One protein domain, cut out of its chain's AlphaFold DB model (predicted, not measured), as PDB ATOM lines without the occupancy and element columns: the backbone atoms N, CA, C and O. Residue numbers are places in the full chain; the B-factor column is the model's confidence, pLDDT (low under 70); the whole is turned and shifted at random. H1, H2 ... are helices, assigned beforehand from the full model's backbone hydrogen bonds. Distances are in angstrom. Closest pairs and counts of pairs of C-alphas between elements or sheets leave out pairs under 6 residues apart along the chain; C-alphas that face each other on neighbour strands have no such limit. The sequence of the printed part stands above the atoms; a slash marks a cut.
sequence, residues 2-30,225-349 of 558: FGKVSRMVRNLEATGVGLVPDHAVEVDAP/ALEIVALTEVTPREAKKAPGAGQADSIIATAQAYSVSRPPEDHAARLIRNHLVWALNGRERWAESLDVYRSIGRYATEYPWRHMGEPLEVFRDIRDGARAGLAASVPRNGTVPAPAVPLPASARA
ATOM      1  N   PHE A   2     -19.186 -22.547 -47.392       58.62
ATOM      2  CA  PHE A   2     -20.529 -22.929 -46.898       58.62
ATOM      3  C   PHE A   2     -20.726 -22.921 -45.363       58.62
ATOM      4  O   PHE A   2     -21.776 -22.519 -44.870       58.62
ATOM      5  N   GLY A   3     -19.706 -23.298 -44.581       68.25
ATOM      6  CA  GLY A   3     -19.798 -23.325 -43.114       68.25
ATOM      7  C   GLY A   3     -19.793 -21.954 -42.418       68.25
ATOM      8  O   GLY A   3     -20.216 -21.874 -41.268       68.25
ATOM      9  N   LYS A   4     -19.314 -20.877 -43.062       71.00
ATOM     10  CA  LYS A   4     -19.395 -19.509 -42.505       71.00
ATOM     11  C   LYS A   4     -20.787 -18.918 -42.736       71.00
ATOM     12  O   LYS A   4     -21.410 -18.474 -41.782       71.00
ATOM     13  N   VAL A   5     -21.307 -19.032 -43.961       71.00
ATOM     14  CA  VAL A   5     -22.647 -18.543 -44.336       71.00
ATOM     15  C   VAL A   5     -23.740 -19.222 -43.506       71.00
ATOM     16  O   VAL A   5     -24.602 -18.548 -42.956       71.00
ATOM     17  N   SER A   6     -23.659 -20.543 -43.312       68.56
ATOM     18  CA  SER A   6     -24.621 -21.272 -42.473       68.56
ATOM     19  C   SER A   6     -24.617 -20.814 -41.003       68.56
ATOM     20  O   SER A   6     -25.674 -20.754 -40.378       68.56
ATOM     21  N   ARG A   7     -23.447 -20.466 -40.444       71.94
ATOM     22  CA  ARG A   7     -23.337 -19.945 -39.070       71.94
ATOM     23  C   ARG A   7     -23.862 -18.520 -38.954       71.94
ATOM     24  O   ARG A   7     -24.604 -18.237 -38.023       71.94
ATOM     25  N   MET A   8     -23.540 -17.677 -39.933       73.38
ATOM     26  CA  MET A   8     -24.070 -16.322 -40.037       73.38
ATOM     27  C   MET A   8     -25.603 -16.339 -40.028       73.38
ATOM     28  O   MET A   8     -26.201 -15.795 -39.111       73.38
ATOM     29  N   VAL A   9     -26.233 -17.048 -40.972       68.12
ATOM     30  CA  VAL A   9     -27.703 -17.127 -41.091       68.12
ATOM     31  C   VAL A   9     -28.353 -17.628 -39.799       68.12
ATOM     32  O   VAL A   9     -29.378 -17.103 -39.383       68.12
ATOM     33  N   ARG A  10     -27.743 -18.615 -39.131       71.06
ATOM     34  CA  ARG A  10     -28.266 -19.182 -37.880       71.06
ATOM     35  C   ARG A  10     -28.236 -18.200 -36.706       71.06
ATOM     36  O   ARG A  10     -29.108 -18.281 -35.850       71.06
ATOM     37  N   ASN A  11     -27.212 -17.352 -36.624       72.88
ATOM     38  CA  ASN A  11     -26.933 -16.542 -35.435       72.88
ATOM     39  C   ASN A  11     -27.250 -15.047 -35.621       72.88
ATOM     40  O   ASN A  11     -27.220 -14.308 -34.641       72.88
ATOM     41  N   LEU A  12     -27.540 -14.592 -36.846       73.69
ATOM     42  CA  LEU A  12     -27.674 -13.169 -37.183       73.69
ATOM     43  C   LEU A  12     -28.765 -12.453 -36.377       73.69
ATOM     44  O   LEU A  12     -28.542 -11.338 -35.909       73.69
ATOM     45  N   GLU A  13     -29.917 -13.091 -36.166       71.75
ATOM     46  CA  GLU A  13     -31.012 -12.521 -35.368       71.75
ATOM     47  C   GLU A  13     -30.556 -12.220 -33.930       71.75
ATOM     48  O   GLU A  13     -30.716 -11.102 -33.446       71.75
ATOM     49  N   ALA A  14     -29.864 -13.169 -33.289       73.38
ATOM     50  CA  ALA A  14     -29.378 -13.027 -31.916       73.38
ATOM     51  C   ALA A  14     -28.348 -11.895 -31.748       73.38
ATOM     52  O   ALA A  14     -28.239 -11.318 -30.669       73.38
ATOM     53  N   THR A  15     -27.613 -11.531 -32.805       78.69
ATOM     54  CA  THR A  15     -26.681 -10.386 -32.757       78.69
ATOM     55  C   THR A  15     -27.384  -9.026 -32.737       78.69
ATOM     56  O   THR A  15     -26.767  -8.041 -32.343       78.69
ATOM     57  N   GLY A  16     -28.656  -8.961 -33.152       76.50
ATOM     58  CA  GLY A  16     -29.430  -7.719 -33.242       76.50
ATOM     59  C   GLY A  16     -30.105  -7.284 -31.939       76.50
ATOM     60  O   GLY A  16     -30.598  -6.163 -31.858       76.50
ATOM     61  N   VAL A  17     -30.128  -8.142 -30.916       78.81
ATOM     62  CA  VAL A  17     -30.795  -7.854 -29.636       78.81
ATOM     63  C   VAL A  17     -30.206  -6.585 -29.010       78.81
ATOM     64  O   VAL A  17     -28.987  -6.489 -28.835       78.81
ATOM     65  N   GLY A  18     -31.056  -5.613 -28.667       73.69
ATOM     66  CA  GLY A  18     -30.629  -4.342 -28.068       73.69
ATOM     67  C   GLY A  18     -30.278  -3.220 -29.033       73.69
ATOM     68  O   GLY A  18     -30.035  -2.110 -28.573       73.69
ATOM     69  N   LEU A  19     -30.211  -3.489 -30.337       82.56
ATOM     70  CA  LEU A  19     -29.855  -2.468 -31.319       82.56
ATOM     71  C   LEU A  19     -31.080  -1.646 -31.721       82.56
ATOM     72  O   LEU A  19     -32.165  -2.183 -31.930       82.56
ATOM     73  N   VAL A  20     -30.877  -0.339 -31.871       81.00
ATOM     74  CA  VAL A  20     -31.895   0.589 -32.378       81.00
ATOM     75  C   VAL A  20     -32.147   0.320 -33.870       81.00
ATOM     76  O   VAL A  20     -31.183   0.125 -34.618       81.00
ATOM     77  N   PRO A  21     -33.413   0.297 -34.331       73.75
ATOM     78  CA  PRO A  21     -33.723   0.080 -35.740       73.75
ATOM     79  C   PRO A  21     -33.220   1.232 -36.614       73.75
ATOM     80  O   PRO A  21     -33.153   2.381 -36.190       73.75
ATOM     81  N   ASP A  22     -32.905   0.925 -37.868       77.81
ATOM     82  CA  ASP A  22     -32.227   1.825 -38.807       77.81
ATOM     83  C   ASP A  22     -32.925   3.171 -38.962       77.81
ATOM     84  O   ASP A  22     -32.268   4.209 -38.928       77.81
ATOM     85  N   HIS A  23     -34.252   3.152 -39.095       72.69
ATOM     86  CA  HIS A  23     -35.071   4.345 -39.307       72.69
ATOM     87  C   HIS A  23     -35.091   5.300 -38.108       72.69
ATOM     88  O   HIS A  23     -35.487   6.447 -38.273       72.69
ATOM     89  N   ALA A  24     -34.696   4.838 -36.920       78.44
ATOM     90  CA  ALA A  24     -34.647   5.661 -35.720       78.44
ATOM     91  C   ALA A  24     -33.273   6.312 -35.501       78.44
ATOM     92  O   ALA A  24     -33.155   7.146 -34.612       78.44
ATOM     93  N   VAL A  25     -32.240   5.926 -36.263       84.75
ATOM     94  CA  VAL A  25     -30.894   6.504 -36.143       84.75
ATOM     95  C   VAL A  25     -30.855   7.880 -36.804       84.75
ATOM     96  O   VAL A  25     -31.184   8.017 -37.982       84.75
ATOM     97  N   GLU A  26     -30.389   8.866 -36.047       86.12
ATOM     98  CA  GLU A  26     -30.211  10.258 -36.451       86.12
ATOM     99  C   GLU A  26     -28.717  10.608 -36.387       86.12
ATOM    100  O   GLU A  26     -28.039  10.268 -35.412       86.12
ATOM    101  N   VAL A  27     -28.202  11.266 -37.429       90.62
ATOM    102  CA  VAL A  27     -26.831  11.798 -37.464       90.62
ATOM    103  C   VAL A  27     -26.845  13.203 -36.873       90.62
ATOM    104  O   VAL A  27     -27.700  14.002 -37.245       90.62
ATOM    105  N   ASP A  28     -25.936  13.464 -35.933       90.06
ATOM    106  CA  ASP A  28     -25.756  14.753 -35.252       90.06
ATOM    107  C   ASP A  28     -27.066  15.331 -34.703       90.06
ATOM    108  O   ASP A  28     -27.369  16.520 -34.812       90.06
ATOM    109  N   ALA A  29     -27.863  14.453 -34.082       88.00
ATOM    110  CA  ALA A  29     -29.121  14.844 -33.467       88.00
ATOM    111  C   ALA A  29     -28.892  15.986 -32.455       88.00
ATOM    112  O   ALA A  29     -28.076  15.825 -31.532       88.00
ATOM    113  N   PRO A  30     -29.622  17.109 -32.583       87.25
ATOM    114  CA  PRO A  30     -29.378  18.295 -31.772       87.25
ATOM    115  C   PRO A  30     -29.742  18.066 -30.301       87.25
ATOM    116  O   PRO A  30     -30.556  17.198 -29.974       87.25
ATOM    117  N   ALA A 225     -10.690  10.512 -23.286       96.69
ATOM    118  CA  ALA A 225     -10.755   9.549 -24.376       96.69
ATOM    119  C   ALA A 225     -10.278  10.126 -25.722       96.69
ATOM    120  O   ALA A 225     -10.439   9.460 -26.738       96.69
ATOM    121  N   LEU A 226      -9.676  11.325 -25.762       97.44
ATOM    122  CA  LEU A 226      -9.327  12.023 -27.011       97.44
ATOM    123  C   LEU A 226      -8.439  11.196 -27.958       97.44
ATOM    124  O   LEU A 226      -8.573  11.297 -29.176       97.44
ATOM    125  N   GLU A 227      -7.563  10.347 -27.417       97.06
ATOM    126  CA  GLU A 227      -6.693   9.470 -28.213       97.06
ATOM    127  C   GLU A 227      -7.468   8.529 -29.155       97.06
ATOM    128  O   GLU A 227      -6.919   8.121 -30.180       97.06
ATOM    129  N   ILE A 228      -8.743   8.216 -28.877       96.62
ATOM    130  CA  ILE A 228      -9.556   7.394 -29.786       96.62
ATOM    131  C   ILE A 228      -9.801   8.096 -31.125       96.62
ATOM    132  O   ILE A 228      -9.824   7.438 -32.160       96.62
ATOM    133  N   VAL A 229      -9.921   9.425 -31.114       95.44
ATOM    134  CA  VAL A 229     -10.095  10.241 -32.322       95.44
ATOM    135  C   VAL A 229      -8.811  10.205 -33.148       95.44
ATOM    136  O   VAL A 229      -8.838   9.923 -34.344       95.44
ATOM    137  N   ALA A 230      -7.657  10.375 -32.493       94.25
ATOM    138  CA  ALA A 230      -6.352  10.240 -33.136       94.25
ATOM    139  C   ALA A 230      -6.162   8.843 -33.761       94.25
ATOM    140  O   ALA A 230      -5.597   8.712 -34.847       94.25
ATOM    141  N   LEU A 231      -6.683   7.789 -33.119       92.56
ATOM    142  CA  LEU A 231      -6.629   6.423 -33.642       92.56
ATOM    143  C   LEU A 231      -7.435   6.235 -34.932       92.56
ATOM    144  O   LEU A 231      -7.016   5.460 -35.792       92.56
ATOM    145  N   THR A 232      -8.570   6.919 -35.079       90.00
ATOM    146  CA  THR A 232      -9.398   6.834 -36.293       90.00
ATOM    147  C   THR A 232      -8.891   7.689 -37.450       90.00
ATOM    148  O   THR A 232      -9.216   7.389 -38.593       90.00
ATOM    149  N   GLU A 233      -8.068   8.706 -37.175       88.62
ATOM    150  CA  GLU A 233      -7.435   9.536 -38.212       88.62
ATOM    151  C   GLU A 233      -6.348   8.787 -39.000       88.62
ATOM    152  O   GLU A 233      -5.970   9.205 -40.098       88.62
ATOM    153  N   VAL A 234      -5.833   7.673 -38.463       84.56
ATOM    154  CA  VAL A 234      -4.821   6.858 -39.140       84.56
ATOM    155  C   VAL A 234      -5.477   5.965 -40.187       84.56
ATOM    156  O   VAL A 234      -6.271   5.076 -39.871       84.56
ATOM    157  N   THR A 235      -5.097   6.143 -41.453       77.31
ATOM    158  CA  THR A 235      -5.639   5.311 -42.532       77.31
ATOM    159  C   THR A 235      -5.069   3.884 -42.488       77.31
ATOM    160  O   THR A 235      -3.947   3.669 -42.015       77.31
ATOM    161  N   PRO A 236      -5.753   2.875 -43.066       72.44
ATOM    162  CA  PRO A 236      -5.214   1.513 -43.151       72.44
ATOM    163  C   PRO A 236      -3.837   1.427 -43.831       72.44
ATOM    164  O   PRO A 236      -3.029   0.560 -43.502       72.44
ATOM    165  N   ARG A 237      -3.540   2.344 -44.764       69.38
ATOM    166  CA  ARG A 237      -2.236   2.431 -45.448       69.38
ATOM    167  C   ARG A 237      -1.117   2.913 -44.520       69.38
ATOM    168  O   ARG A 237       0.045   2.580 -44.738       69.38
ATOM    169  N   GLU A 238      -1.469   3.662 -43.485       75.19
ATOM    170  CA  GLU A 238      -0.557   4.271 -42.518       75.19
ATOM    171  C   GLU A 238      -0.455   3.475 -41.214       75.19
ATOM    172  O   GLU A 238       0.358   3.813 -40.360       75.19
ATOM    173  N   ALA A 239      -1.194   2.368 -41.077       70.56
ATOM    174  CA  ALA A 239      -1.270   1.568 -39.852       70.56
ATOM    175  C   ALA A 239       0.100   1.131 -39.286       70.56
ATOM    176  O   ALA A 239       0.251   0.993 -38.076       70.56
ATOM    177  N   LYS A 240       1.126   0.956 -40.134       69.69
ATOM    178  CA  LYS A 240       2.504   0.631 -39.701       69.69
ATOM    179  C   LYS A 240       3.221   1.778 -38.975       69.69
ATOM    180  O   LYS A 240       4.229   1.532 -38.325       69.69
ATOM    181  N   LYS A 241       2.743   3.013 -39.137       69.31
ATOM    182  CA  LYS A 241       3.252   4.240 -38.505       69.31
ATOM    183  C   LYS A 241       2.372   4.686 -37.326       69.31
ATOM    184  O   LYS A 241       2.589   5.759 -36.773       69.31
ATOM    185  N   ALA A 242       1.361   3.885 -36.993       70.62
ATOM    186  CA  ALA A 242       0.449   4.095 -35.881       70.62
ATOM    187  C   ALA A 242       1.032   3.520 -34.573       70.62
ATOM    188  O   ALA A 242       2.018   2.776 -34.615       70.62
ATOM    189  N   PRO A 243       0.392   3.790 -33.423       74.06
ATOM    190  CA  PRO A 243       0.653   3.097 -32.171       74.06
ATOM    191  C   PRO A 243       0.700   1.578 -32.351       74.06
ATOM    192  O   PRO A 243      -0.134   0.996 -33.052       74.06
ATOM    193  N   GLY A 244       1.650   0.926 -31.679       81.75
ATOM    194  CA  GLY A 244       1.700  -0.535 -31.625       81.75
ATOM    195  C   GLY A 244       0.421  -1.126 -31.016       81.75
ATOM    196  O   GLY A 244      -0.313  -0.441 -30.302       81.75
ATOM    197  N   ALA A 245       0.165  -2.415 -31.262       81.69
ATOM    198  CA  ALA A 245      -1.082  -3.079 -30.861       81.69
ATOM    199  C   ALA A 245      -1.447  -2.865 -29.376       81.69
ATOM    200  O   ALA A 245      -2.574  -2.482 -29.080       81.69
ATOM    201  N   GLY A 246      -0.478  -2.997 -28.461       88.44
ATOM    202  CA  GLY A 246      -0.718  -2.796 -27.027       88.44
ATOM    203  C   GLY A 246      -1.119  -1.364 -26.649       88.44
ATOM    204  O   GLY A 246      -1.967  -1.174 -25.782       88.44
ATOM    205  N   GLN A 247      -0.572  -0.347 -27.326       89.69
ATOM    206  CA  GLN A 247      -0.975   1.042 -27.093       89.69
ATOM    207  C   GLN A 247      -2.388   1.297 -27.635       89.69
ATOM    208  O   GLN A 247      -3.200   1.913 -26.951       89.69
ATOM    209  N   ALA A 248      -2.717   0.767 -28.817       91.19
ATOM    210  CA  ALA A 248      -4.070   0.859 -29.361       91.19
ATOM    211  C   ALA A 248      -5.114   0.190 -28.446       91.19
ATOM    212  O   ALA A 248      -6.194   0.744 -28.253       91.19
ATOM    213  N   ASP A 249      -4.790  -0.957 -27.843       93.62
ATOM    214  CA  ASP A 249      -5.677  -1.622 -26.884       93.62
ATOM    215  C   ASP A 249      -5.879  -0.795 -25.606       93.62
ATOM    216  O   ASP A 249      -7.002  -0.716 -25.109       93.62
ATOM    217  N   SER A 250      -4.840  -0.110 -25.113       95.56
ATOM    218  CA  SER A 250      -4.953   0.819 -23.978       95.56
ATOM    219  C   SER A 250      -5.850   2.024 -24.291       95.56
ATOM    220  O   SER A 250      -6.662   2.434 -23.454       95.56
ATOM    221  N   ILE A 251      -5.741   2.578 -25.503       96.56
ATOM    222  CA  ILE A 251      -6.599   3.673 -25.982       96.56
ATOM    223  C   ILE A 251      -8.060   3.219 -26.023       96.56
ATOM    224  O   ILE A 251      -8.943   3.894 -25.490       96.56
ATOM    225  N   ILE A 252      -8.312   2.045 -26.611       96.69
ATOM    226  CA  ILE A 252      -9.651   1.454 -26.697       96.69
ATOM    227  C   ILE A 252     -10.223   1.209 -25.298       96.69
ATOM    228  O   ILE A 252     -11.356   1.606 -25.039       96.69
ATOM    229  N   ALA A 253      -9.444   0.629 -24.381       96.12
ATOM    230  CA  ALA A 253      -9.880   0.378 -23.010       96.12
ATOM    231  C   ALA A 253     -10.249   1.679 -22.274       96.12
ATOM    232  O   ALA A 253     -11.267   1.735 -21.584       96.12
ATOM    233  N   THR A 254      -9.472   2.747 -22.472       96.31
ATOM    234  CA  THR A 254      -9.756   4.072 -21.895       96.31
ATOM    235  C   THR A 254     -11.062   4.653 -22.443       96.31
ATOM    236  O   THR A 254     -11.905   5.119 -21.675       96.31
ATOM    237  N   ALA A 255     -11.277   4.575 -23.758       96.62
ATOM    238  CA  ALA A 255     -12.510   5.036 -24.395       96.62
ATOM    239  C   ALA A 255     -13.736   4.191 -23.998       96.62
ATOM    240  O   ALA A 255     -14.819   4.744 -23.801       96.62
ATOM    241  N   GLN A 256     -13.579   2.874 -23.822       95.25
ATOM    242  CA  GLN A 256     -14.626   1.989 -23.298       95.25
ATOM    243  C   GLN A 256     -15.007   2.366 -21.864       95.25
ATOM    244  O   GLN A 256     -16.191   2.546 -21.582       95.25
ATOM    245  N   ALA A 257     -14.020   2.546 -20.979       93.88
ATOM    246  CA  ALA A 257     -14.256   2.962 -19.599       93.88
ATOM    247  C   ALA A 257     -14.983   4.313 -19.533       93.88
ATOM    248  O   ALA A 257     -15.967   4.453 -18.804       93.88
ATOM    249  N   TYR A 258     -14.567   5.280 -20.360       94.38
ATOM    250  CA  TYR A 258     -15.279   6.547 -20.497       94.38
ATOM    251  C   TYR A 258     -16.720   6.334 -20.981       94.38
ATOM    252  O   TYR A 258     -17.645   6.809 -20.331       94.38
ATOM    253  N   SER A 259     -16.940   5.576 -22.059       93.12
ATOM    254  CA  SER A 259     -18.280   5.328 -22.611       93.12
ATOM    255  C   SER A 259     -19.246   4.709 -21.595       93.12
ATOM    256  O   SER A 259     -20.407   5.117 -21.549       93.12
ATOM    257  N   VAL A 260     -18.782   3.740 -20.797       90.38
ATOM    258  CA  VAL A 260     -19.585   3.050 -19.767       90.38
ATOM    259  C   VAL A 260     -19.911   3.972 -18.591       90.38
ATOM    260  O   VAL A 260     -20.967   3.835 -17.983       90.38
ATOM    261  N   SER A 261     -19.044   4.944 -18.292       89.69
ATOM    262  CA  SER A 261     -19.287   5.933 -17.231       89.69
ATOM    263  C   SER A 261     -20.358   6.978 -17.576       89.69
ATOM    264  O   SER A 261     -20.681   7.814 -16.734       89.69
ATOM    265  N   ARG A 262     -20.885   6.970 -18.809       88.38
ATOM    266  CA  ARG A 262     -21.814   7.986 -19.321       88.38
ATOM    267  C   ARG A 262     -23.186   7.409 -19.627       88.38
ATOM    268  O   ARG A 262     -23.267   6.297 -20.155       88.38
ATOM    269  N   PRO A 263     -24.262   8.178 -19.413       82.50
ATOM    270  CA  PRO A 263     -25.572   7.762 -19.875       82.50
ATOM    271  C   PRO A 263     -25.662   7.800 -21.421       82.50
ATOM    272  O   PRO A 263     -24.794   8.384 -22.087       82.50
ATOM    273  N   PRO A 264     -26.655   7.138 -22.039       73.62
ATOM    274  CA  PRO A 264     -26.836   7.131 -23.495       73.62
ATOM    275  C   PRO A 264     -27.017   8.527 -24.110       73.62
ATOM    276  O   PRO A 264     -26.505   8.794 -25.195       73.62
ATOM    277  N   GLU A 265     -27.707   9.422 -23.407       74.19
ATOM    278  CA  GLU A 265     -28.038  10.777 -23.852       74.19
ATOM    279  C   GLU A 265     -26.857  11.755 -23.844       74.19
ATOM    280  O   GLU A 265     -26.949  12.784 -24.513       74.19
ATOM    281  N   ASP A 266     -25.755  11.424 -23.161       83.62
ATOM    282  CA  ASP A 266     -24.569  12.280 -23.063       83.62
ATOM    283  C   ASP A 266     -24.002  12.601 -24.454       83.62
ATOM    284  O   ASP A 266     -23.456  11.738 -25.148       83.62
ATOM    285  N   HIS A 267     -24.140  13.867 -24.848       79.62
ATOM    286  CA  HIS A 267     -23.733  14.382 -26.152       79.62
ATOM    287  C   HIS A 267     -22.227  14.249 -26.389       79.62
ATOM    288  O   HIS A 267     -21.803  13.744 -27.431       79.62
ATOM    289  N   ALA A 268     -21.411  14.598 -25.394       80.88
ATOM    290  CA  ALA A 268     -19.960  14.509 -25.490       80.88
ATOM    291  C   ALA A 268     -19.487  13.052 -25.645       80.88
ATOM    292  O   ALA A 268     -18.461  12.781 -26.277       80.88
ATOM    293  N   ALA A 269     -20.240  12.094 -25.099       90.38
ATOM    294  CA  ALA A 269     -19.971  10.673 -25.274       90.38
ATOM    295  C   ALA A 269     -20.300  10.143 -26.676       90.38
ATOM    296  O   ALA A 269     -19.679   9.161 -27.090       90.38
ATOM    297  N   ARG A 270     -21.222  10.765 -27.426       90.75
ATOM    298  CA  ARG A 270     -21.636  10.295 -28.765       90.75
ATOM    299  C   ARG A 270     -20.464  10.225 -29.727       90.75
ATOM    300  O   ARG A 270     -20.239   9.174 -30.326       90.75
ATOM    301  N   LEU A 271     -19.680  11.301 -29.815       92.25
ATOM    302  CA  LEU A 271     -18.507  11.357 -30.683       92.25
ATOM    303  C   LEU A 271     -17.508  10.250 -30.316       92.25
ATOM    304  O   LEU A 271     -17.129   9.435 -31.156       92.25
ATOM    305  N   ILE A 272     -17.147  10.159 -29.032       95.94
ATOM    306  CA  ILE A 272     -16.209   9.148 -28.528       95.94
ATOM    307  C   ILE A 272     -16.693   7.727 -28.840       95.94
ATOM    308  O   ILE A 272     -15.905   6.899 -29.295       95.94
ATOM    309  N   ARG A 273     -17.986   7.442 -28.650       96.19
ATOM    310  CA  ARG A 273     -18.585   6.135 -28.950       96.19
ATOM    311  C   ARG A 273     -18.538   5.800 -30.442       96.19
ATOM    312  O   ARG A 273     -18.214   4.663 -30.778       96.19
ATOM    313  N   ASN A 274     -18.810   6.763 -31.324       96.38
ATOM    314  CA  ASN A 274     -18.743   6.575 -32.778       96.38
ATOM    315  C   ASN A 274     -17.300   6.293 -33.253       96.38
ATOM    316  O   ASN A 274     -17.067   5.359 -34.023       96.38
ATOM    317  N   HIS A 275     -16.300   7.000 -32.719       96.62
ATOM    318  CA  HIS A 275     -14.887   6.677 -32.973       96.62
ATOM    319  C   HIS A 275     -14.465   5.325 -32.374       96.62
ATOM    320  O   HIS A 275     -13.686   4.579 -32.974       96.62
ATOM    321  N   LEU A 276     -15.013   4.964 -31.213       96.94
ATOM    322  CA  LEU A 276     -14.745   3.686 -30.563       96.94
ATOM    323  C   LEU A 276     -15.277   2.497 -31.378       96.94
ATOM    324  O   LEU A 276     -14.527   1.543 -31.592       96.94
ATOM    325  N   VAL A 277     -16.519   2.544 -31.885       96.62
ATOM    326  CA  VAL A 277     -17.030   1.468 -32.760       96.62
ATOM    327  C   VAL A 277     -16.198   1.348 -34.028       96.62
ATOM    328  O   VAL A 277     -15.871   0.232 -34.430       96.62
ATOM    329  N   TRP A 278     -15.770   2.460 -34.627       93.94
ATOM    330  CA  TRP A 278     -14.873   2.426 -35.782       93.94
ATOM    331  C   TRP A 278     -13.574   1.673 -35.466       93.94
ATOM    332  O   TRP A 278     -13.196   0.740 -36.181       93.94
ATOM    333  N   ALA A 279     -12.911   2.021 -34.360       94.06
ATOM    334  CA  ALA A 279     -11.656   1.397 -33.949       94.06
ATOM    335  C   ALA A 279     -11.800  -0.100 -33.613       94.06
ATOM    336  O   ALA A 279     -10.896  -0.879 -33.940       94.06
ATOM    337  N   LEU A 280     -12.913  -0.494 -32.979       95.50
ATOM    338  CA  LEU A 280     -13.236  -1.884 -32.636       95.50
ATOM    339  C   LEU A 280     -13.540  -2.720 -33.885       95.50
ATOM    340  O   LEU A 280     -13.013  -3.825 -34.026       95.50
ATOM    341  N   ASN A 281     -14.339  -2.184 -34.814       93.75
ATOM    342  CA  ASN A 281     -14.681  -2.864 -36.062       93.75
ATOM    343  C   ASN A 281     -13.450  -3.074 -36.949       93.75
ATOM    344  O   ASN A 281     -13.244  -4.174 -37.458       93.75
ATOM    345  N   GLY A 282     -12.569  -2.075 -37.062       89.44
ATOM    346  CA  GLY A 282     -11.307  -2.212 -37.799       89.44
ATOM    347  C   GLY A 282     -10.355  -3.281 -37.237       89.44
ATOM    348  O   GLY A 282      -9.406  -3.670 -37.913       89.44
ATOM    349  N   ARG A 283     -10.604  -3.766 -36.013       90.75
ATOM    350  CA  ARG A 283      -9.837  -4.816 -35.317       90.75
ATOM    351  C   ARG A 283     -10.631  -6.106 -35.116       90.75
ATOM    352  O   ARG A 283     -10.215  -6.965 -34.347       90.75
ATOM    353  N   GLU A 284     -11.780  -6.229 -35.773       93.88
ATOM    354  CA  GLU A 284     -12.673  -7.387 -35.685       93.88
ATOM    355  C   GLU A 284     -13.182  -7.717 -34.265       93.88
ATOM    356  O   GLU A 284     -13.607  -8.840 -33.978       93.88
ATOM    357  N   ARG A 285     -13.198  -6.729 -33.358       94.88
ATOM    358  CA  ARG A 285     -13.710  -6.858 -31.980       94.88
ATOM    359  C   ARG A 285     -15.237  -6.697 -31.955       94.88
ATOM    360  O   ARG A 285     -15.788  -5.816 -31.298       94.88
ATOM    361  N   TRP A 286     -15.932  -7.548 -32.716       95.69
ATOM    362  CA  TRP A 286     -17.352  -7.388 -33.062       95.69
ATOM    363  C   TRP A 286     -18.300  -7.359 -31.862       95.69
ATOM    364  O   TRP A 286     -19.231  -6.562 -31.844       95.69
ATOM    365  N   ALA A 287     -18.085  -8.221 -30.863       93.50
ATOM    366  CA  ALA A 287     -18.956  -8.281 -29.687       93.50
ATOM    367  C   ALA A 287     -18.923  -6.961 -28.901       93.50
ATOM    368  O   ALA A 287     -19.967  -6.380 -28.622       93.50
ATOM    369  N   GLU A 288     -17.718  -6.449 -28.651       95.19
ATOM    370  CA  GLU A 288     -17.503  -5.177 -27.960       95.19
ATOM    371  C   GLU A 288     -18.035  -3.995 -28.773       95.19
ATOM    372  O   GLU A 288     -18.639  -3.080 -28.221       95.19
ATOM    373  N   SER A 289     -17.866  -4.030 -30.099       96.75
ATOM    374  CA  SER A 289     -18.435  -3.033 -31.009       96.75
ATOM    375  C   SER A 289     -19.962  -2.962 -30.882       96.75
ATOM    376  O   SER A 289     -20.522  -1.879 -30.719       96.75
ATOM    377  N   LEU A 290     -20.647  -4.111 -30.870       94.75
ATOM    378  CA  LEU A 290     -22.105  -4.166 -30.724       94.75
ATOM    379  C   LEU A 290     -22.587  -3.658 -29.359       94.75
ATOM    380  O   LEU A 290     -23.645  -3.038 -29.293       94.75
ATOM    381  N   ASP A 291     -21.817  -3.849 -28.290       92.56
ATOM    382  CA  ASP A 291     -22.125  -3.257 -26.982       92.56
ATOM    383  C   ASP A 291     -22.018  -1.726 -26.989       92.56
ATOM    384  O   ASP A 291     -22.858  -1.029 -26.404       92.56
ATOM    385  N   VAL A 292     -21.048  -1.173 -27.718       94.94
ATOM    386  CA  VAL A 292     -20.954   0.279 -27.901       94.94
ATOM    387  C   VAL A 292     -22.087   0.788 -28.801       94.94
ATOM    388  O   VAL A 292     -22.683   1.803 -28.460       94.94
ATOM    389  N   TYR A 293     -22.490   0.072 -29.860       93.31
ATOM    390  CA  TYR A 293     -23.680   0.432 -30.655       93.31
ATOM    391  C   TYR A 293     -24.965   0.493 -29.816       93.31
ATOM    392  O   TYR A 293     -25.782   1.390 -30.015       93.31
ATOM    393  N   ARG A 294     -25.139  -0.412 -28.843       89.31
ATOM    394  CA  ARG A 294     -26.256  -0.339 -27.881       89.31
ATOM    395  C   ARG A 294     -26.190   0.929 -27.029       89.31
ATOM    396  O   ARG A 294     -27.216   1.550 -26.787       89.31
ATOM    397  N   SER A 295     -24.983   1.327 -26.626       89.81
ATOM    398  CA  SER A 295     -24.736   2.542 -25.833       89.81
ATOM    399  C   SER A 295     -24.886   3.835 -26.645       89.81
ATOM    400  O   SER A 295     -25.249   4.868 -26.091       89.81
ATOM    401  N   ILE A 296     -24.608   3.788 -27.953       90.50
ATOM    402  CA  ILE A 296     -24.880   4.876 -28.908       90.50
ATOM    403  C   ILE A 296     -26.390   5.093 -29.048       90.50
ATOM    404  O   ILE A 296     -26.861   6.226 -29.154       90.50
ATOM    405  N   GLY A 297     -27.158   4.002 -29.057       86.62
ATOM    406  CA  GLY A 297     -28.594   4.055 -29.269       86.62
ATOM    407  C   GLY A 297     -28.914   4.639 -30.643       86.62
ATOM    408  O   GLY A 297     -28.542   4.071 -31.669       86.62
ATOM    409  N   ARG A 298     -29.628   5.767 -30.657       86.62
ATOM    410  CA  ARG A 298     -30.086   6.426 -31.885       86.62
ATOM    411  C   ARG A 298     -29.123   7.478 -32.445       86.62
ATOM    412  O   ARG A 298     -29.417   8.053 -33.483       86.62
ATOM    413  N   TYR A 299     -28.018   7.755 -31.759       88.69
ATOM    414  CA  TYR A 299     -27.225   8.964 -31.981       88.69
ATOM    415  C   TYR A 299     -25.921   8.700 -32.749       88.69
ATOM    416  O   TYR A 299     -24.848   8.555 -32.157       88.69
ATOM    417  N   ALA A 300     -25.998   8.649 -34.077       92.88
ATOM    418  CA  ALA A 300     -24.802   8.667 -34.916       92.88
ATOM    419  C   ALA A 300     -24.212  10.090 -34.980       92.88
ATOM    420  O   ALA A 300     -24.910  11.069 -34.726       92.88
ATOM    421  N   THR A 301     -22.931  10.207 -35.318       93.38
ATOM    422  CA  THR A 301     -22.247  11.496 -35.554       93.38
ATOM    423  C   THR A 301     -21.713  11.554 -36.976       93.38
ATOM    424  O   THR A 301     -21.486  10.496 -37.541       93.38
ATOM    425  N   GLU A 302     -21.475  12.717 -37.583       91.94
ATOM    426  CA  GLU A 302     -20.910  12.781 -38.944       91.94
ATOM    427  C   GLU A 302     -19.563  12.035 -39.041       91.94
ATOM    428  O   GLU A 302     -19.336  11.203 -39.931       91.94
ATOM    429  N   TYR A 303     -18.670  12.293 -38.086       90.38
ATOM    430  CA  TYR A 303     -17.360  11.653 -37.993       90.38
ATOM    431  C   TYR A 303     -17.382  10.482 -37.001       90.38
ATOM    432  O   TYR A 303     -18.047  10.570 -35.968       90.38
ATOM    433  N   PRO A 304     -16.671   9.374 -37.283       92.81
ATOM    434  CA  PRO A 304     -15.695   9.190 -38.370       92.81
ATOM    435  C   PRO A 304     -16.287   8.752 -39.723       92.81
ATOM    436  O   PRO A 304     -15.545   8.569 -40.688       92.81
ATOM    437  N   TRP A 305     -17.598   8.545 -39.832       93.31
ATOM    438  CA  TRP A 305     -18.209   7.872 -40.987       93.31
ATOM    439  C   TRP A 305     -18.047   8.630 -42.306       93.31
ATOM    440  O   TRP A 305     -17.838   7.998 -43.347       93.31
ATOM    441  N   ARG A 306     -18.015   9.969 -42.249       88.69
ATOM    442  CA  ARG A 306     -17.741  10.847 -43.397       88.69
ATOM    443  C   ARG A 306     -16.433  10.520 -44.125       88.69
ATOM    444  O   ARG A 306     -16.293  10.833 -45.304       88.69
ATOM    445  N   HIS A 307     -15.474   9.856 -43.474       82.75
ATOM    446  CA  HIS A 307     -14.243   9.414 -44.135       82.75
ATOM    447  C   HIS A 307     -14.466   8.367 -45.239       82.75
ATOM    448  O   HIS A 307     -13.595   8.227 -46.097       82.75
ATOM    449  N   MET A 308     -15.579   7.621 -45.223       82.69
ATOM    450  CA  MET A 308     -15.870   6.580 -46.225       82.69
ATOM    451  C   MET A 308     -17.032   6.916 -47.161       82.69
ATOM    452  O   MET A 308     -17.125   6.305 -48.223       82.69
ATOM    453  N   GLY A 309     -17.913   7.845 -46.791       88.06
ATOM    454  CA  GLY A 309     -19.102   8.161 -47.578       88.06
ATOM    455  C   GLY A 309     -20.167   8.874 -46.756       88.06
ATOM    456  O   GLY A 309     -19.848   9.590 -45.807       88.06
ATOM    457  N   GLU A 310     -21.430   8.671 -47.124       90.81
ATOM    458  CA  GLU A 310     -22.560   9.254 -46.406       90.81
ATOM    459  C   GLU A 310     -22.673   8.666 -44.984       90.81
ATOM    460  O   GLU A 310     -22.799   7.444 -44.839       90.81
ATOM    461  N   PRO A 311     -22.615   9.496 -43.917       92.81
ATOM    462  CA  PRO A 311     -22.414   9.007 -42.553       92.81
ATOM    463  C   PRO A 311     -23.424   7.961 -42.082       92.81
ATOM    464  O   PRO A 311     -23.043   6.947 -41.496       92.81
ATOM    465  N   LEU A 312     -24.710   8.183 -42.365       90.94
ATOM    466  CA  LEU A 312     -25.788   7.296 -41.930       90.94
ATOM    467  C   LEU A 312     -25.727   5.926 -42.613       90.94
ATOM    468  O   LEU A 312     -25.970   4.904 -41.970       90.94
ATOM    469  N   GLU A 313     -25.401   5.900 -43.906       89.44
ATOM    470  CA  GLU A 313     -25.263   4.664 -44.679       89.44
ATOM    471  C   GLU A 313     -24.071   3.856 -44.165       89.44
ATOM    472  O   GLU A 313     -24.225   2.702 -43.771       89.44
ATOM    473  N   VAL A 314     -22.906   4.500 -44.038       92.56
ATOM    474  CA  VAL A 314     -21.684   3.849 -43.552       92.56
ATOM    475  C   VAL A 314     -21.855   3.344 -42.113       92.56
ATOM    476  O   VAL A 314     -21.437   2.226 -41.805       92.56
ATOM    477  N   PHE A 315     -22.492   4.116 -41.225       94.50
ATOM    478  CA  PHE A 315     -22.787   3.679 -39.855       94.50
ATOM    479  C   PHE A 315     -23.593   2.371 -39.842       94.50
ATOM    480  O   PHE A 315     -23.253   1.439 -39.103       94.50
ATOM    481  N   ARG A 316     -24.652   2.292 -40.663       90.56
ATOM    482  CA  ARG A 316     -25.531   1.117 -40.768       90.56
ATOM    483  C   ARG A 316     -24.793  -0.077 -41.365       90.56
ATOM    484  O   ARG A 316     -24.828  -1.155 -40.771       90.56
ATOM    485  N   ASP A 317     -24.056   0.137 -42.450       90.62
ATOM    486  CA  ASP A 317     -23.297  -0.906 -43.142       90.62
ATOM    487  C   ASP A 317     -22.225  -1.527 -42.245       90.62
ATOM    488  O   ASP A 317     -22.098  -2.752 -42.162       90.62
ATOM    489  N   ILE A 318     -21.467  -0.703 -41.517       94.19
ATOM    490  CA  ILE A 318     -20.434  -1.191 -40.597       94.19
ATOM    491  C   ILE A 318     -21.062  -1.930 -39.411       94.19
ATOM    492  O   ILE A 318     -20.536  -2.964 -38.987       94.19
ATOM    493  N   ARG A 319     -22.215  -1.472 -38.907       95.00
ATOM    494  CA  ARG A 319     -22.962  -2.174 -37.855       95.00
ATOM    495  C   ARG A 319     -23.452  -3.542 -38.331       95.00
ATOM    496  O   ARG A 319     -23.305  -4.526 -37.604       95.00
ATOM    497  N   ASP A 320     -23.988  -3.641 -39.542       89.56
ATOM    498  CA  ASP A 320     -24.415  -4.917 -40.123       89.56
ATOM    499  C   ASP A 320     -23.231  -5.836 -40.443       89.56
ATOM    500  O   ASP A 320     -23.297  -7.044 -40.194       89.56
ATOM    501  N   GLY A 321     -22.106  -5.266 -40.877       91.88
ATOM    502  CA  GLY A 321     -20.831  -5.966 -40.992       91.88
ATOM    503  C   GLY A 321     -20.380  -6.570 -39.660       91.88
ATOM    504  O   GLY A 321     -20.025  -7.750 -39.612       91.88
ATOM    505  N   ALA A 322     -20.475  -5.816 -38.561       95.81
ATOM    506  CA  ALA A 322     -20.152  -6.293 -37.217       95.81
ATOM    507  C   ALA A 322     -21.071  -7.441 -36.773       95.81
ATOM    508  O   ALA A 322     -20.604  -8.459 -36.253       95.81
ATOM    509  N   ARG A 323     -22.379  -7.322 -37.036       92.75
ATOM    510  CA  ARG A 323     -23.370  -8.380 -36.772       92.75
ATOM    511  C   ARG A 323     -23.055  -9.654 -37.550       92.75
ATOM    512  O   ARG A 323     -22.995 -10.737 -36.966       92.75
ATOM    513  N   ALA A 324     -22.805  -9.537 -38.853       88.56
ATOM    514  CA  ALA A 324     -22.450 -10.666 -39.705       88.56
ATOM    515  C   ALA A 324     -21.114 -11.304 -39.280       88.56
ATOM    516  O   ALA A 324     -21.011 -12.534 -39.212       88.56
ATOM    517  N   GLY A 325     -20.120 -10.479 -38.937       92.19
ATOM    518  CA  GLY A 325     -18.813 -10.893 -38.432       92.19
ATOM    519  C   GLY A 325     -18.917 -11.698 -37.138       92.19
ATOM    520  O   GLY A 325     -18.386 -12.811 -37.062       92.19
ATOM    521  N   LEU A 326     -19.679 -11.201 -36.157       93.12
ATOM    522  CA  LEU A 326     -19.950 -11.917 -34.910       93.12
ATOM    523  C   LEU A 326     -20.718 -13.217 -35.166       93.12
ATOM    524  O   LEU A 326     -20.317 -14.282 -34.705       93.12
ATOM    525  N   ALA A 327     -21.793 -13.172 -35.954       84.12
ATOM    526  CA  ALA A 327     -22.598 -14.354 -36.258       84.12
ATOM    527  C   ALA A 327     -21.768 -15.467 -36.935       84.12
ATOM    528  O   ALA A 327     -21.956 -16.657 -36.650       84.12
ATOM    529  N   ALA A 328     -20.826 -15.087 -37.805       87.38
ATOM    530  CA  ALA A 328     -19.922 -16.000 -38.495       87.38
ATOM    531  C   ALA A 328     -18.768 -16.520 -37.615       87.38
ATOM    532  O   ALA A 328     -18.240 -17.604 -37.904       87.38
ATOM    533  N   SER A 329     -18.367 -15.783 -36.571       90.12
ATOM    534  CA  SER A 329     -17.283 -16.176 -35.659       90.12
ATOM    535  C   SER A 329     -17.730 -17.199 -34.609       90.12
ATOM    536  O   SER A 329     -16.918 -18.026 -34.191       90.12
ATOM    537  N   VAL A 330     -19.024 -17.237 -34.268       86.25
ATOM    538  CA  VAL A 330     -19.588 -18.196 -33.302       86.25
ATOM    539  C   VAL A 330     -19.243 -19.650 -33.690       86.25
ATOM    540  O   VAL A 330     -19.432 -20.056 -34.844       86.25
ATOM    541  N   PRO A 331     -18.732 -20.484 -32.763       82.88
ATOM    542  CA  PRO A 331     -18.484 -21.906 -33.016       82.88
ATOM    543  C   PRO A 331     -19.767 -22.672 -33.390       82.88
ATOM    544  O   PRO A 331     -20.864 -22.275 -33.022       82.88
ATOM    545  N   ARG A 332     -19.675 -23.823 -34.080       69.38
ATOM    546  CA  ARG A 332     -20.863 -24.598 -34.536       69.38
ATOM    547  C   ARG A 332     -21.885 -24.931 -33.433       69.38
ATOM    548  O   ARG A 332     -23.085 -24.975 -33.713       69.38
ATOM    549  N   ASN A 333     -21.402 -25.149 -32.211       73.69
ATOM    550  CA  ASN A 333     -22.208 -25.427 -31.017       73.69
ATOM    551  C   ASN A 333     -22.157 -24.277 -29.997       73.69
ATOM    552  O   ASN A 333     -22.607 -24.443 -28.870       73.69
ATOM    553  N   GLY A 334     -21.580 -23.138 -30.385       69.94
ATOM    554  CA  GLY A 334     -21.530 -21.935 -29.571       69.94
ATOM    555  C   GLY A 334     -22.824 -21.135 -29.667       69.94
ATOM    556  O   GLY A 334     -23.694 -21.399 -30.500       69.94
ATOM    557  N   THR A 335     -22.913 -20.133 -28.811       75.50
ATOM    558  CA  THR A 335     -24.002 -19.159 -28.731       75.50
ATOM    559  C   THR A 335     -23.413 -17.765 -28.845       75.50
ATOM    560  O   THR A 335     -22.249 -17.563 -28.494       75.50
ATOM    561  N   VAL A 336     -24.199 -16.814 -29.348       76.06
ATOM    562  CA  VAL A 336     -23.779 -15.410 -29.379       76.06
ATOM    563  C   VAL A 336     -23.590 -14.946 -27.928       76.06
ATOM    564  O   VAL A 336     -24.462 -15.240 -27.105       76.06
ATOM    565  N   PRO A 337     -22.467 -14.286 -27.586       80.38
ATOM    566  CA  PRO A 337     -22.281 -13.712 -26.259       80.38
ATOM    567  C   PRO A 337     -23.443 -12.785 -25.898       80.38
ATOM    568  O   PRO A 337     -23.923 -12.031 -26.747       80.38
ATOM    569  N   ALA A 338     -23.899 -12.853 -24.648       74.81
ATOM    570  CA  ALA A 338     -24.892 -11.910 -24.156       74.81
ATOM    571  C   ALA A 338     -24.314 -10.480 -24.179       74.81
ATOM    572  O   ALA A 338     -23.106 -10.325 -23.981       74.81
ATOM    573  N   PRO A 339     -25.149  -9.452 -24.408       81.44
ATOM    574  CA  PRO A 339     -24.723  -8.058 -24.309       81.44
ATOM    575  C   PRO A 339     -24.079  -7.775 -22.949       81.44
ATOM    576  O   PRO A 339     -24.650  -8.142 -21.920       81.44
ATOM    577  N   ALA A 340     -22.918  -7.116 -22.933       80.50
ATOM    578  CA  ALA A 340     -22.280  -6.696 -21.681       80.50
ATOM    579  C   ALA A 340     -22.927  -5.429 -21.092       80.50
ATOM    580  O   ALA A 340     -22.748  -5.123 -19.915       80.50
ATOM    581  N   VAL A 341     -23.688  -4.696 -21.911       72.62
ATOM    582  CA  VAL A 341     -24.413  -3.479 -21.523       72.62
ATOM    583  C   VAL A 341     -25.884  -3.822 -21.250       72.62
ATOM    584  O   VAL A 341     -26.468  -4.606 -22.008       72.62
ATOM    585  N   PRO A 342     -26.515  -3.244 -20.207       69.50
ATOM    586  CA  PRO A 342     -27.943  -3.412 -19.965       69.50
ATOM    587  C   PRO A 342     -28.770  -3.070 -21.208       69.50
ATOM    588  O   PRO A 342     -28.604  -2.012 -21.811       69.50
ATOM    589  N   LEU A 343     -29.675  -3.971 -21.588       63.88
ATOM    590  CA  LEU A 343     -30.579  -3.730 -22.707       63.88
ATOM    591  C   LEU A 343     -31.588  -2.629 -22.345       63.88
ATOM    592  O   LEU A 343     -32.140  -2.676 -21.237       63.88
ATOM    593  N   PRO A 344     -31.874  -1.680 -23.259       52.88
ATOM    594  CA  PRO A 344     -32.948  -0.719 -23.044       52.88
ATOM    595  C   PRO A 344     -34.274  -1.463 -22.851       52.88
ATOM    596  O   PRO A 344     -34.471  -2.543 -23.412       52.88
ATOM    597  N   ALA A 345     -35.184  -0.895 -22.054       48.66
ATOM    598  CA  ALA A 345     -36.472  -1.525 -21.748       48.66
ATOM    599  C   ALA A 345     -37.250  -1.894 -23.025       48.66
ATOM    600  O   ALA A 345     -37.787  -2.989 -23.104       48.66
ATOM    601  N   SER A 346     -37.178  -1.047 -24.058       43.00
ATOM    602  CA  SER A 346     -37.771  -1.266 -25.386       43.00
ATOM    603  C   SER A 346     -37.153  -2.410 -26.202       43.00
ATOM    604  O   SER A 346     -37.740  -2.840 -27.190       43.00
ATOM    605  N   ALA A 347     -35.959  -2.884 -25.833       40.72
ATOM    606  CA  ALA A 347     -35.301  -4.024 -26.471       40.72
ATOM    607  C   ALA A 347     -35.465  -5.333 -25.693       40.72
ATOM    608  O   ALA A 347     -35.075  -6.393 -26.195       40.72
ATOM    609  N   ARG A 348     -36.034  -5.284 -24.484       45.22
ATOM    610  CA  ARG A 348     -36.674  -6.474 -23.927       45.22
ATOM    611  C   ARG A 348     -37.869  -6.710 -24.832       45.22
ATOM    612  O   ARG A 348     -38.620  -5.776 -25.084       45.22
ATOM    613  N   ALA A 349     -37.990  -7.909 -25.397       42.78
ATOM    614  CA  ALA A 349     -39.221  -8.260 -26.084       42.78
ATOM    615  C   ALA A 349     -40.340  -8.010 -25.071       42.78
ATOM    616  O   ALA A 349     -40.374  -8.710 -24.060       42.78
TER     617      ALA A 349
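AT A GLANCE: This is residues 2 to 30 and 225 to 349 of the 558 residues of the protein "DUF4034 domain-containing protein" of Streptomyces sp. 130 (UniProt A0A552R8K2). H4 and H5 lie side by side as the core; H2 and H3 pack on H4, H6 packs on H5, and H1 crosses H6 near residues 323 to 329. The printed part has 154 residues, of which 82 are in the six named helices, H1 to H6 in chain order, with no named strand; the class is all helix, and the whole is compact, with a radius of gyration of the C-alphas of 15.3 A and spans of 38 by 37 by 29 A.

HOW THE PARTS SIT: H1, residues 2 to 15, touches H6, residues 311 to 329, at 63 degrees, a steep tilt; the closest C-alphas, Met 8 and Ala 328, are 4.4 A apart. H2, residues 227 to 233, touches H3, residues 245 to 260; closest C-alphas Ile 228 and Ile 251, 6.1 A. H4, residues 267 to 281, and H5, residues 286 to 296, form a hairpin at a shallow 15 degrees; closest C-alphas Val 277 and Ser 289, 5.0 A. Every O i to N i+4 pair is within hydrogen-bond range in H2, H3, H5 and H6; H1 has 7 of 10, H4 9 of 11.

IN THESE COORDINATES: H6 spans 26.6 A, from C-alpha 311 (-22.414, 9.007, -42.553) to C-alpha 329 (-17.283, -16.176, -35.659).

THE WHOLE: Residues 31 to 224 are not printed, a 21.9 A gap between C-alphas 30 and 225. Residues 342 to 349 are among those under pLDDT 70.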